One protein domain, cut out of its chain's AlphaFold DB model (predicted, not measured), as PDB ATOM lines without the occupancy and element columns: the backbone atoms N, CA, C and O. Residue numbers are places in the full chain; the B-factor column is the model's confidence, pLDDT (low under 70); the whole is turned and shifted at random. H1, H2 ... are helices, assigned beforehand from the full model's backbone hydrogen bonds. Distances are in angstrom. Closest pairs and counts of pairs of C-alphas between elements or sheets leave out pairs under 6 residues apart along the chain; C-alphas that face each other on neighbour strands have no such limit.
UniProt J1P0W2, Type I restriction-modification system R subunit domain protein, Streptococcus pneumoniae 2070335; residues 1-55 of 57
ATOM      1  N   MET A   1      46.139  30.068  10.924       77.81
ATOM      2  CA  MET A   1      45.766  29.040   9.917       77.81
ATOM      3  C   MET A   1      44.594  28.228  10.455       77.81
ATOM      4  O   MET A   1      44.346  28.280  11.650       77.81
ATOM      5  N   ILE A   2      43.864  27.480   9.615       74.56
ATOM      6  CA  ILE A   2      42.763  26.621  10.103       74.56
ATOM      7  C   ILE A   2      43.247  25.595  11.146       74.56
ATOM      8  O   ILE A   2      42.519  25.274  12.075       74.56
ATOM      9  N   VAL A   3      44.507  25.157  11.031       74.44
ATOM     10  CA  VAL A   3      45.181  24.276  11.995       74.44
ATOM     11  C   VAL A   3      45.275  24.927  13.375       74.44
ATOM     12  O   VAL A   3      44.852  24.312  14.345       74.44
ATOM     13  N   ASP A   4      45.757  26.170  13.458       84.19
ATOM     14  CA  ASP A   4      45.897  26.887  14.736       84.19
ATOM     15  C   ASP A   4      44.542  27.034  15.441       84.19
ATOM     16  O   ASP A   4      44.425  26.753  16.628       84.19
ATOM     17  N   TYR A   5      43.489  27.359  14.682       81.56
ATOM     18  CA  TYR A   5      42.131  27.451  15.216       81.56
ATOM     19  C   TYR A   5      41.653  26.117  15.814       81.56
ATOM     20  O   TYR A   5      41.077  26.102  16.900       81.56
ATOM     21  N   ILE A   6      41.909  24.991  15.138       79.00
ATOM     22  CA  ILE A   6      41.553  23.658  15.652       79.00
ATOM     23  C   ILE A   6      42.367  23.324  16.909       79.00
ATOM     24  O   ILE A   6      41.803  22.796  17.859       79.00
ATOM     25  N   VAL A   7      43.670  23.626  16.933       77.88
ATOM     26  CA  VAL A   7      44.543  23.361  18.093       77.88
ATOM     27  C   VAL A   7      44.088  24.148  19.323       77.88
ATOM     28  O   VAL A   7      44.100  23.612  20.426       77.88
ATOM     29  N   GLU A   8      43.660  25.395  19.136       83.81
ATOM     30  CA  GLU A   8      43.195  26.258  20.224       83.81
ATOM     31  C   GLU A   8      41.805  25.873  20.751       83.81
ATOM     32  O   GLU A   8      41.566  25.954  21.953       83.81
ATOM     33  N   ASN A   9      40.883  25.471  19.869       81.31
ATOM     34  CA  ASN A   9      39.467  25.312  20.226       81.31
ATOM     35  C   ASN A   9      39.023  23.848  20.349       81.31
ATOM     36  O   ASN A   9      37.985  23.577  20.939       81.31
ATOM     37  N   GLY A  10      39.770  22.896  19.787       79.88
ATOM     38  CA  GLY A  10      39.414  21.473  19.740       79.88
ATOM     39  C   GLY A  10      38.319  21.119  18.725       79.88
ATOM     40  O   GLY A  10      38.083  19.943  18.475       79.88
ATOM     41  N   PHE A  11      37.667  22.109  18.108       82.56
ATOM     42  CA  PHE A  11      36.619  21.937  17.098       82.56
ATOM     43  C   PHE A  11      36.589  23.123  16.119       82.56
ATOM     44  O   PHE A  11      37.215  24.160  16.339       82.56
ATOM     45  N   LEU A  12      35.851  22.970  15.019       87.12
ATOM     46  CA  LEU A  12      35.608  23.992  14.001       87.12
ATOM     47  C   LEU A  12      34.143  24.431  14.011       87.12
ATOM     48  O   LEU A  12      33.243  23.665  13.671       87.12
ATOM     49  N   GLU A  13      33.887  25.693  14.345       83.00
ATOM     50  CA  GLU A  13      32.536  26.244  14.286       83.00
ATOM     51  C   GLU A  13      32.146  26.611  12.853       83.00
ATOM     52  O   GLU A  13      32.769  27.471  12.239       83.00
ATOM     53  N   THR A  14      31.042  26.079  12.326       84.44
ATOM     54  CA  THR A  14      30.542  26.443  10.983       84.44
ATOM     55  C   THR A  14      30.202  27.930  10.843       84.44
ATOM     56  O   THR A  14      30.200  28.454   9.728       84.44
ATOM     57  N   LYS A  15      29.990  28.645  11.960       86.19
ATOM     58  CA  LYS A  15      29.778  30.102  11.975       86.19
ATOM     59  C   LYS A  15      30.963  30.881  11.391       86.19
ATOM     60  O   LYS A  15      30.762  31.986  10.905       86.19
ATOM     61  N   VAL A  16      32.182  30.330  11.383       84.88
ATOM     62  CA  VAL A  16      33.357  31.008  10.798       84.88
ATOM     63  C   VAL A  16      33.207  31.237   9.290       84.88
ATOM     64  O   VAL A  16      33.766  32.188   8.753       84.88
ATOM     65  N   LEU A  17      32.382  30.433   8.607       89.25
ATOM     66  CA  LEU A  17      32.081  30.604   7.182       89.25
ATOM     67  C   LEU A  17      31.195  31.833   6.900       89.25
ATOM     68  O   LEU A  17      31.050  32.233   5.748       89.25
ATOM     69  N   THR A  18      30.597  32.446   7.928       88.88
ATOM     70  CA  THR A  18      29.797  33.678   7.801       88.88
ATOM     71  C   THR A  18      30.512  34.917   8.348       88.88
ATOM     72  O   THR A  18      29.971  36.022   8.280       88.88
ATOM     73  N   GLN A  19      31.730  34.752   8.869       89.75
ATOM     74  CA  GLN A  19      32.551  35.820   9.439       89.75
ATOM     75  C   GLN A  19      33.489  36.443   8.392       89.75
ATOM     76  O   GLN A  19      33.478  36.081   7.214       89.75
ATOM     77  N   GLU A  20      34.290  37.425   8.806       88.56
ATOM     78  CA  GLU A  20      35.354  37.954   7.953       88.56
ATOM     79  C   GLU A  20      36.421  36.880   7.666       88.56
ATOM     80  O   GLU A  20      36.737  36.087   8.553       88.56
ATOM     81  N   PRO A  21      36.990  36.835   6.445       89.06
ATOM     82  CA  PRO A  21      36.778  37.774   5.339       89.06
ATOM     83  C   PRO A  21      35.618  37.398   4.394       89.06
ATOM     84  O   PRO A  21      35.309  38.148   3.471       89.06
ATOM     85  N   PHE A  22      34.959  36.248   4.589       90.56
ATOM     86  CA  PHE A  22      33.869  35.785   3.717       90.56
ATOM     87  C   PHE A  22      32.733  36.801   3.614       90.56
ATOM     88  O   PHE A  22      32.167  37.001   2.538       90.56
ATOM     89  N   LYS A  23      32.420  37.468   4.726       89.44
ATOM     90  CA  LYS A  23      31.427  38.540   4.774       89.44
ATOM     91  C   LYS A  23      31.792  39.706   3.846       89.44
ATOM     92  O   LYS A  23      30.950  40.094   3.038       89.44
ATOM     93  N   SER A  24      33.028  40.210   3.900       91.88
ATOM     94  CA  SER A  24      33.491  41.307   3.033       91.88
ATOM     95  C   SER A  24      33.444  40.983   1.539       91.88
ATOM     96  O   SER A  24      33.256  41.883   0.724       91.88
ATOM     97  N   TYR A  25      33.557  39.708   1.159       90.75
ATOM     98  CA  TYR A  25      33.482  39.274  -0.241       90.75
ATOM     99  C   TYR A  25      32.072  38.866  -0.705       90.75
ATOM    100  O   TYR A  25      31.916  38.234  -1.749       90.75
ATOM    101  N   GLY A  26      31.031  39.240   0.046       87.94
ATOM    102  CA  GLY A  26      29.639  39.018  -0.347       87.94
ATOM    103  C   GLY A  26      29.061  37.671   0.084       87.94
ATOM    104  O   GLY A  26      28.083  37.226  -0.509       87.94
ATOM    105  N   SER A  27      29.603  37.074   1.153       90.44
ATOM    106  CA  SER A  27      29.283  35.759   1.739       90.44
ATOM    107  C   SER A  27      29.981  34.570   1.083       90.44
ATOM    108  O   SER A  27      30.283  34.553  -0.110       90.44
ATOM    109  N   VAL A  28      30.178  33.518   1.877       92.56
ATOM    110  CA  VAL A  28      30.716  32.245   1.391       92.56
ATOM    111  C   VAL A  28      29.829  31.644   0.292       92.56
ATOM    112  O   VAL A  28      30.336  31.079  -0.670       92.56
ATOM    113  N   GLN A  29      28.508  31.819   0.345       91.69
ATOM    114  CA  GLN A  29      27.607  31.297  -0.683       91.69
ATOM    115  C   GLN A  29      27.842  31.967  -2.042       91.69
ATOM    116  O   GLN A  29      27.842  31.276  -3.059       91.69
ATOM    117  N   LEU A  30      28.087  33.282  -2.062       93.56
ATOM    118  CA  LEU A  30      28.378  34.015  -3.298       93.56
ATOM    119  C   LEU A  30      29.729  33.607  -3.891       93.56
ATOM    120  O   LEU A  30      29.833  33.389  -5.098       93.56
ATOM    121  N   LEU A  31      30.751  33.448  -3.049       93.25
ATOM    122  CA  LEU A  31      32.076  33.008  -3.496       93.25
ATOM    123  C   LEU A  31      32.045  31.619  -4.142       93.25
ATOM    124  O   LEU A  31      32.739  31.376  -5.126       93.25
ATOM    125  N   PHE A  32      31.211  30.721  -3.621       94.75
ATOM    126  CA  PHE A  32      31.067  29.352  -4.117       94.75
ATOM    127  C   PHE A  32      29.838  29.157  -5.019       94.75
ATOM    128  O   PHE A  32      29.457  28.018  -5.281       94.75
ATOM    129  N   GLN A  33      29.219  30.220  -5.540       95.38
ATOM    130  CA  GLN A  33      27.949  30.130  -6.281       95.38
ATOM    131  C   GLN A  33      27.997  29.185  -7.501       95.38
ATOM    132  O   GLN A  33      27.016  28.518  -7.814       95.38
ATOM    133  N   HIS A  34      29.159  29.066  -8.152       97.44
ATOM    134  CA  HIS A  34      29.383  28.152  -9.282       97.44
ATOM    135  C   HIS A  34      30.078  26.843  -8.878       97.44
ATOM    136  O   HIS A  34      30.382  26.009  -9.726       97.44
ATOM    137  N   GLN A  35      30.349  26.660  -7.585       95.81
ATOM    138  CA  GLN A  35      31.065  25.519  -7.014       95.81
ATOM    139  C   GLN A  35      30.441  25.074  -5.680       95.81
ATOM    140  O   GLN A  35      31.141  24.684  -4.747       95.81
ATOM    141  N   LEU A  36      29.107  25.087  -5.582       94.50
ATOM    142  CA  LEU A  36      28.384  24.660  -4.377       94.50
ATOM    143  C   LEU A  36      28.771  23.258  -3.862       94.50
ATOM    144  O   LEU A  36      28.778  23.076  -2.643       94.50
ATOM    145  N   PRO A  37      29.129  22.268  -4.712       96.75
ATOM    146  CA  PRO A  37      29.663  20.997  -4.223       96.75
ATOM    147  C   PRO A  37      30.928  21.149  -3.367       96.75
ATOM    148  O   PRO A  37      31.071  20.447  -2.373       96.75
ATOM    149  N   VAL A  38      31.810  22.100  -3.690       95.50
ATOM    150  CA  VAL A  38      33.017  22.375  -2.892       95.50
ATOM    151  C   VAL A  38      32.634  22.904  -1.512       95.50
ATOM    152  O   VAL A  38      33.141  22.412  -0.509       95.50
ATOM    153  N   LEU A  39      31.686  23.844  -1.448       93.12
ATOM    154  CA  LEU A  39      31.189  24.368  -0.175       93.12
ATOM    155  C   LEU A  39      30.570  23.265   0.698       93.12
ATOM    156  O   LEU A  39      30.828  23.214   1.897       93.12
ATOM    157  N   ARG A  40      29.803  22.346   0.098       93.94
ATOM    158  CA  ARG A  40      29.251  21.183   0.813       93.94
ATOM    159  C   ARG A  40      30.352  20.286   1.373       93.94
ATOM    160  O   ARG A  40      30.281  19.919   2.540       93.94
ATOM    161  N   ASN A  41      31.379  19.993   0.578       96.00
ATOM    162  CA  ASN A  41      32.504  19.171   1.022       96.00
ATOM    163  C   ASN A  41      33.250  19.822   2.197       96.00
ATOM    164  O   ASN A  41      33.608  19.132   3.143       96.00
ATOM    165  N   ILE A  42      33.446  21.147   2.180       91.56
ATOM    166  CA  ILE A  42      34.068  21.874   3.300       91.56
ATOM    167  C   ILE A  42      33.262  21.673   4.589       91.56
ATOM    168  O   ILE A  42      33.839  21.339   5.622       91.56
ATOM    169  N   VAL A  43      31.937  21.835   4.530       91.12
ATOM    170  CA  VAL A  43      31.058  21.638   5.696       91.12
ATOM    171  C   VAL A  43      31.129  20.197   6.208       91.12
ATOM    172  O   VAL A  43      31.288  19.992   7.406       91.12
ATOM    173  N   GLN A  44      31.112  19.204   5.316       93.88
ATOM    174  CA  GLN A  44      31.235  17.789   5.695       93.88
ATOM    175  C   GLN A  44      32.571  17.469   6.379       93.88
ATOM    176  O   GLN A  44      32.611  16.685   7.325       93.88
ATOM    177  N   ILE A  45      33.672  18.078   5.930       91.12
ATOM    178  CA  ILE A  45      34.977  17.917   6.586       91.12
ATOM    179  C   ILE A  45      34.978  18.552   7.982       91.12
ATOM    180  O   ILE A  45      35.511  17.948   8.911       91.12
ATOM    181  N   ILE A  46      34.354  19.722   8.156       89.50
ATOM    182  CA  ILE A  46      34.191  20.351   9.479       89.50
ATOM    183  C   ILE A  46      33.420  19.421  10.426       89.50
ATOM    184  O   ILE A  46      33.864  19.177  11.546       89.50
ATOM    185  N   GLU A  47      32.302  18.857   9.968       90.00
ATOM    186  CA  GLU A  47      31.502  17.910  10.755       90.00
ATOM    187  C   GLU A  47      32.302  16.658  11.133       90.00
ATOM    188  O   GLU A  47      32.269  16.232  12.286       90.00
ATOM    189  N   LEU A  48      33.075  16.095  10.197       91.56
ATOM    190  CA  LEU A  48      33.930  14.939  10.460       91.56
ATOM    191  C   LEU A  48      34.975  15.229  11.546       91.56
ATOM    192  O   LEU A  48      35.162  14.407  12.441       91.56
ATOM    193  N   ILE A  49      35.643  16.384  11.477       87.44
ATOM    194  CA  ILE A  49      36.620  16.809  12.492       87.44
ATOM    195  C   ILE A  49      35.938  16.914  13.859       87.44
ATOM    196  O   ILE A  49      36.429  16.343  14.833       87.44
ATOM    197  N   ASN A  50      34.783  17.580  13.925       87.50
ATOM    198  CA  ASN A  50      34.058  17.797  15.178       87.50
ATOM    199  C   ASN A  50      33.553  16.492  15.801       87.50
ATOM    200  O   ASN A  50      33.659  16.317  17.013       87.50
ATOM    201  N   ASN A  51      33.058  15.556  14.988       89.06
ATOM    202  CA  ASN A  51      32.629  14.242  15.469       89.06
ATOM    203  C   ASN A  51      33.797  13.473  16.100       89.06
ATOM    204  O   ASN A  51      33.648  12.912  17.179       89.06
ATOM    205  N   ARG A  52      34.985  13.502  15.480       83.94
ATOM    206  CA  ARG A  52      36.186  12.859  16.041       83.94
ATOM    207  C   ARG A  52      36.679  13.526  17.319       83.94
ATOM    208  O   ARG A  52      37.111  12.828  18.227       83.94
ATOM    209  N   ALA A  53      36.610  14.853  17.396       78.50
ATOM    210  CA  ALA A  53      36.962  15.581  18.610       78.50
ATOM    211  C   ALA A  53      36.021  15.236  19.776       78.50
ATOM    212  O   ALA A  53      36.490  15.029  20.890       78.50
ATOM    213  N   GLY A  54      34.715  15.109  19.512       76.50
ATOM    214  CA  GLY A  54      33.732  14.682  20.511       76.50
ATOM    215  C   GLY A  54      33.868  13.214  20.934       76.50
ATOM    216  O   GLY A  54      33.610  12.900  22.086       76.50
ATOM    217  N   GLU A  55      34.303  12.321  20.040       70.56
ATOM    218  CA  GLU A  55      34.608  10.915  20.367       70.56
ATOM    219  C   GLU A  55      35.864  10.749  21.245       70.56
ATOM    220  O   GLU A  55      36.020   9.717  21.896       70.56
TER     221      GLU A  55
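What this domain is: This is residues 1 to 55 of the 57 residues of the protein "Type I restriction-modification system R subunit domain protein" of Streptococcus pneumoniae 2070335 (UniProt J1P0W2). One long helix, H4, makes one side of an open U; two short helices, H1 and H2, lie along the other side, and H3 sits at the turn. The printed part has 55 residues with four named helices, H1 to H4 in chain order, and no named strand: all helix. It is elongated, 34 by 21 by 15 A, and only just compact, close to loose, with a radius of gyration of the C-alphas of 12.1 A.

Where its parts are: Find C-alpha 36 at (28.384, 24.660, -4.377); from there H4, residues 36 to 55, runs 29.0 A to C-alpha 55 at (34.608, 10.915, 20.367). H3 is residues 28 to 31, H2 residues 14 to 18, and H1 residues 2 to 9, 10.7 A long.

How they stand to each other: H4 is close to but not clearly touching H2, closest C-alphas Thr 14 and Val 43, 7.2 A. The same holds for H3 and H4, at Gln 29 and Leu 36, 7.6 A, and for H2 and H3, at Leu 17 and Val 28, 6.2 A. H1 is apart from H2, H3 and H4. In H1 and H4 every O i to N i+4 pair is within hydrogen-bond range; in H2 0 of 1 is, but 2 of 2 O i to N i+3 pairs are; H3 is too short for an i+4 pair.

The domain as a whole: The C-alphas farthest apart, Gly 26 and Glu 55, are 35.3 A apart. The printed part has no cut, no link is long, and no printed residue is under 70 in pLDDT.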